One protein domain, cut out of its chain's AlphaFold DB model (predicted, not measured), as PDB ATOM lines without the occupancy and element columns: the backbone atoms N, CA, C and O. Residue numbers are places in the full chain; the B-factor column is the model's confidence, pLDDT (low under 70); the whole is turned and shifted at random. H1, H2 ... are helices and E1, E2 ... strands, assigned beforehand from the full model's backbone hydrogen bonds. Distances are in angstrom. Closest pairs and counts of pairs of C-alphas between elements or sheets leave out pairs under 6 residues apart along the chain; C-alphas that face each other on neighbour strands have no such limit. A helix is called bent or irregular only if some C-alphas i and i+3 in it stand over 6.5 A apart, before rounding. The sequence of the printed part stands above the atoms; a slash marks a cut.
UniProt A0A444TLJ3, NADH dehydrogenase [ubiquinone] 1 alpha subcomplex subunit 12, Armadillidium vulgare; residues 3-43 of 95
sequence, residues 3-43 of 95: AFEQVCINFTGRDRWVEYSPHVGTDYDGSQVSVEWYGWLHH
ATOM      1  N   ALA A   3     104.947 124.249 147.994       60.09
ATOM      2  CA  ALA A   3     104.491 123.188 148.883       60.09
ATOM      3  C   ALA A   3     104.856 121.845 148.259       60.09
ATOM      4  O   ALA A   3     104.719 121.668 147.046       60.09
ATOM      5  N   PHE A   4     105.343 120.926 149.087       66.88
ATOM      6  CA  PHE A   4     105.871 119.647 148.637       66.88
ATOM      7  C   PHE A   4     105.202 118.519 149.414       66.88
ATOM      8  O   PHE A   4     105.031 118.597 150.631       66.88
ATOM      9  N   GLU A   5     104.828 117.471 148.691       59.50
ATOM     10  CA  GLU A   5     104.294 116.234 149.248       59.50
ATOM     11  C   GLU A   5     105.264 115.111 148.915       59.50
ATOM     12  O   GLU A   5     105.652 114.956 147.752       59.50
ATOM     13  N   GLN A   6     105.658 114.318 149.909       58.56
ATOM     14  CA  GLN A   6     106.516 113.166 149.658       58.56
ATOM     15  C   GLN A   6     105.839 111.876 150.080       58.56
ATOM     16  O   GLN A   6     105.888 111.442 151.225       58.56
ATOM     17  N   VAL A   7     105.276 111.224 149.067       56.94
ATOM     18  CA  VAL A   7     104.500 109.979 149.144       56.94
ATOM     19  C   VAL A   7     105.327 108.789 149.671       56.94
ATOM     20  O   VAL A   7     104.775 107.774 150.077       56.94
ATOM     21  N   CYS A   8     106.660 108.897 149.701       56.22
ATOM     22  CA  CYS A   8     107.562 107.770 149.969       56.22
ATOM     23  C   CYS A   8     108.042 107.653 151.429       56.22
ATOM     24  O   CYS A   8     108.725 106.682 151.759       56.22
ATOM     25  N   ILE A   9     107.738 108.622 152.302       57.38
ATOM     26  CA  ILE A   9     108.103 108.577 153.729       57.38
ATOM     27  C   ILE A   9     106.864 108.197 154.549       57.38
ATOM     28  O   ILE A   9     105.998 109.018 154.816       57.38
ATOM     29  N   ASN A  10     106.792 106.927 154.957       58.31
ATOM     30  CA  ASN A  10     105.651 106.300 155.642       58.31
ATOM     31  C   ASN A  10     105.508 106.714 157.126       58.31
ATOM     32  O   ASN A  10     105.360 105.857 157.999       58.31
ATOM     33  N   PHE A  11     105.594 108.007 157.447       67.56
ATOM     34  CA  PHE A  11     105.351 108.512 158.801       67.56
ATOM     35  C   PHE A  11     104.287 109.607 158.777       67.56
ATOM     36  O   PHE A  11     104.530 110.717 158.306       67.56
ATOM     37  N   THR A  12     103.112 109.287 159.319       67.75
ATOM     38  CA  THR A  12     101.960 110.192 159.398       67.75
ATOM     39  C   THR A  12     102.332 111.472 160.148       67.75
ATOM     40  O   THR A  12     102.812 111.396 161.283       67.75
ATOM     41  N   GLY A  13     102.119 112.636 159.530       72.06
ATOM     42  CA  GLY A  13     102.397 113.948 160.124       72.06
ATOM     43  C   GLY A  13     103.738 114.571 159.723       72.06
ATOM     44  O   GLY A  13     104.040 115.674 160.170       72.06
ATOM     45  N   ARG A  14     104.547 113.896 158.895       81.50
ATOM     46  CA  ARG A  14     105.754 114.467 158.247       81.50
ATOM     47  C   ARG A  14     105.741 114.334 156.721       81.50
ATOM     48  O   ARG A  14     106.740 114.595 156.064       81.50
ATOM     49  N   ASP A  15     104.609 113.917 156.178       83.75
ATOM     50  CA  ASP A  15     104.342 113.697 154.759       83.75
ATOM     51  C   ASP A  15     104.087 115.002 153.981       83.75
ATOM     52  O   ASP A  15     104.322 115.046 152.772       83.75
ATOM     53  N   ARG A  16     103.667 116.072 154.676       87.50
ATOM     54  CA  ARG A  16     103.362 117.396 154.106       87.50
ATOM     55  C   ARG A  16     104.191 118.487 154.782       87.50
ATOM     56  O   ARG A  16     104.226 118.565 156.010       87.50
ATOM     57  N   TRP A  17     104.835 119.346 153.992       85.94
ATOM     58  CA  TRP A  17     105.550 120.524 154.494       85.94
ATOM     59  C   TRP A  17     105.531 121.680 153.489       85.94
ATOM     60  O   TRP A  17     105.222 121.516 152.306       85.94
ATOM     61  N   VAL A  18     105.870 122.876 153.977       86.31
ATOM     62  CA  VAL A  18     105.945 124.108 153.184       86.31
ATOM     63  C   VAL A  18     107.334 124.715 153.320       86.31
ATOM     64  O   VAL A  18     107.889 124.772 154.416       86.31
ATOM     65  N   GLU A  19     107.868 125.200 152.203       86.38
ATOM     66  CA  GLU A  19     109.053 126.051 152.184       86.38
ATOM     67  C   GLU A  19     108.626 127.523 152.071       86.38
ATOM     68  O   GLU A  19     107.951 127.940 151.114       86.38
ATOM     69  N   TYR A  20     108.994 128.312 153.084       85.44
ATOM     70  CA  TYR A  20     108.710 129.746 153.124       85.44
ATOM     71  C   TYR A  20     109.502 130.503 152.052       85.44
ATOM     72  O   TYR A  20     110.513 130.036 151.533       85.44
ATOM     73  N   SER A  21     109.014 131.688 151.678       81.44
ATOM     74  CA  SER A  21     109.674 132.508 150.659       81.44
ATOM     75  C   SER A  21     111.070 132.953 151.126       81.44
ATOM     76  O   SER A  21     111.179 133.438 152.253       81.44
ATOM     77  N   PRO A  22     112.106 132.930 150.260       81.38
ATOM     78  CA  PRO A  22     113.446 133.413 150.610       81.38
ATOM     79  C   PRO A  22     113.473 134.866 151.102       81.38
ATOM     80  O   PRO A  22     114.357 135.242 151.863       81.38
ATOM     81  N   HIS A  23     112.491 135.679 150.691       80.94
ATOM     82  CA  HIS A  23     112.351 137.072 151.124       80.94
ATOM     83  C   HIS A  23     112.141 137.228 152.639       80.94
ATOM     84  O   HIS A  23     112.509 138.253 153.200       80.94
ATOM     85  N   VAL A  24     111.573 136.214 153.292       74.38
ATOM     86  CA  VAL A  24     111.302 136.206 154.736       74.38
ATOM     87  C   VAL A  24     112.570 135.880 155.539       74.38
ATOM     88  O   VAL A  24     112.665 136.193 156.722       74.38
ATOM     89  N   GLY A  25     113.587 135.296 154.895       78.50
ATOM     90  CA  GLY A  25     114.858 134.979 155.535       78.50
ATOM     91  C   GLY A  25     114.677 134.066 156.750       78.50
ATOM     92  O   GLY A  25     114.112 132.978 156.644       78.50
ATOM     93  N   THR A  26     115.185 134.504 157.901       79.50
ATOM     94  CA  THR A  26     115.124 133.767 159.173       79.50
ATOM     95  C   THR A  26     113.855 134.023 159.982       79.50
ATOM     96  O   THR A  26     113.580 133.255 160.898       79.50
ATOM     97  N   ASP A  27     113.070 135.047 159.641       81.69
ATOM     98  CA  ASP A  27     111.882 135.469 160.398       81.69
ATOM     99  C   ASP A  27     110.610 134.779 159.874       81.69
ATOM    100  O   ASP A  27     109.548 135.385 159.701       81.69
ATOM    101  N   TYR A  28     110.729 133.489 159.550       82.00
ATOM    102  CA  TYR A  28     109.602 132.686 159.087       82.00
ATOM    103  C   TYR A  28     108.666 132.360 160.251       82.00
ATOM    104  O   TYR A  28     109.097 131.963 161.333       82.00
ATOM    105  N   ASP A  29     107.365 132.503 160.009       84.62
ATOM    106  CA  ASP A  29     106.327 132.216 160.993       84.62
ATOM    107  C   ASP A  29     105.212 131.366 160.376       84.62
ATOM    108  O   ASP A  29     104.825 131.554 159.222       84.62
ATOM    109  N   GLY A  30     104.659 130.456 161.180       83.81
ATOM    110  CA  GLY A  30     103.553 129.575 160.805       83.81
ATOM    111  C   GLY A  30     102.303 130.327 160.351       83.81
ATOM    112  O   GLY A  30     101.547 129.820 159.525       83.81
ATOM    113  N   SER A  31     102.104 131.556 160.840       84.94
ATOM    114  CA  SER A  31     100.976 132.407 160.442       84.94
ATOM    115  C   SER A  31     101.058 132.921 159.001       84.94
ATOM    116  O   SER A  31     100.055 133.386 158.468       84.94
ATOM    117  N   GLN A  32     102.219 132.815 158.348       86.06
ATOM    118  CA  GLN A  32     102.406 133.252 156.960       86.06
ATOM    119  C   GLN A  32     101.815 132.270 155.940       86.06
ATOM    120  O   GLN A  32     101.733 132.583 154.750       86.06
ATOM    121  N   VAL A  33     101.417 131.070 156.374       86.88
ATOM    122  CA  VAL A  33     100.750 130.097 155.507       86.88
ATOM    123  C   VAL A  33      99.347 130.605 155.182       86.88
ATOM    124  O   VAL A  33      98.499 130.740 156.060       86.88
ATOM    125  N   SER A  34      99.082 130.848 153.896       82.88
ATOM    126  CA  SER A  34      97.760 131.290 153.444       82.88
ATOM    127  C   SER A  34      96.658 130.289 153.817       82.88
ATOM    128  O   SER A  34      96.898 129.079 153.880       82.88
ATOM    129  N   VAL A  35      95.424 130.776 153.941       81.62
ATOM    130  CA  VAL A  35      94.250 129.969 154.314       81.62
ATOM    131  C   VAL A  35      94.008 128.749 153.418       81.62
ATOM    132  O   VAL A  35      93.557 127.714 153.906       81.62
ATOM    133  N   GLU A  36      94.333 128.840 152.125       80.56
ATOM    134  CA  GLU A  36      94.161 127.740 151.167       80.56
ATOM    135  C   GLU A  36      95.151 126.602 151.458       80.56
ATOM    136  O   GLU A  36      94.771 125.433 151.521       80.56
ATOM    137  N   TRP A  37      96.413 126.952 151.713       84.62
ATOM    138  CA  TRP A  37      97.471 125.995 152.047       84.62
ATOM    139  C   TRP A  37      97.340 125.434 153.465       84.62
ATOM    140  O   TRP A  37      97.712 124.286 153.697       84.62
ATOM    141  N   TYR A  38      96.760 126.194 154.399       86.38
ATOM    142  CA  TYR A  38      96.556 125.765 155.784       86.38
ATOM    143  C   TYR A  38      95.699 124.490 155.882       86.38
ATOM    144  O   TYR A  38      96.016 123.585 156.652       86.38
ATOM    145  N   GLY A  39      94.627 124.381 155.088       86.12
ATOM    146  CA  GLY A  39      93.762 123.195 155.090       86.12
ATOM    147  C   GLY A  39      94.488 121.922 154.649       86.12
ATOM    148  O   GLY A  39      94.389 120.889 155.316       86.12
ATOM    149  N   TRP A  40      95.262 122.020 153.568       86.88
ATOM    150  CA  TRP A  40      96.052 120.910 153.039       86.88
ATOM    151  C   TRP A  40      97.217 120.536 153.965       86.88
ATOM    152  O   TRP A  40      97.417 119.357 154.255       86.88
ATOM    153  N   LEU A  41      97.932 121.527 154.503       88.31
ATOM    154  CA  LEU A  41      99.075 121.311 155.394       88.31
ATOM    155  C   LEU A  41      98.685 120.613 156.706       88.31
ATOM    156  O   LEU A  41      99.449 119.802 157.216       88.31
ATOM    157  N   HIS A  42      97.496 120.906 157.239       88.44
ATOM    158  CA  HIS A  42      96.992 120.337 158.494       88.44
ATOM    159  C   HIS A  42      96.061 119.127 158.303       88.44
ATOM    160  O   HIS A  42      95.233 118.858 159.176       88.44
ATOM    161  N   HIS A  43      96.148 118.428 157.165       86.56
ATOM    162  CA  HIS A  43      95.353 117.224 156.868       86.56
ATOM    163  C   HIS A  43      93.832 117.417 157.019       86.56
ATOM    164  O   HIS A  43      93.102 116.468 157.292       86.56
TER     165      HIS A  43
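AT A GLANCE: This is residues 3 to 43 of the 95 residues of the protein "NADH dehydrogenase [ubiquinone] 1 alpha subcomplex subunit 12" of Armadillidium vulgare (UniProt A0A444TLJ3). Little regular structure: a small two-stranded hairpin, E1 and E2, whose short link, residues 6 to 15, reaches beyond one of its ends, while the long link of residues 20 to 34 reaches beyond the other and folds back to a short helix, H1, over one face of the hairpin. The printed part has 41 residues, with E1, E2, H1 along the chain, an antiparallel sheet E1 - E2, and a mixed class with only 14 residues in named elements. It is loose, radius of gyration of the C-alphas 11.4 A, and spans 31 by 19 by 12 A.

IN THESE COORDINATES: E1, residues 3 to 5, begins at C-alpha 3 (104.491, 123.188, 148.883) and is 7.0 A long. E2, residues 16 to 19, is 10.5 A long. H1, residues 35 to 41, is 10.0 A long and ends at C-alpha 41 (99.075, 121.311, 155.394). H1 is neither bent nor irregular, but only just: C-alphas 36 and 39 are 6.0 A apart.

HOW THE PARTS SIT: The hairpin E1 and E2 is antiparallel at 150 degrees, with N 4 and O 17 within hydrogen-bond range at 3.3 A. The closest C-alphas of E2 and H1, Arg 16 and Leu 41, are 5.9 A apart. E1 and H1 are near each other, with 5 pairs of C-alphas within 10 A. In H1, 1 of 3 O i to N i+4 pairs and 1 of 4 O i to N i+3 pairs are within range.

THE WHOLE: The farthest C-alphas, Asn 10 and His 23, are 31.8 A apart. The printed part has no cut; E2 to H1 is a long link of 15 residues. Residues 3 to 12 have pLDDT under 70.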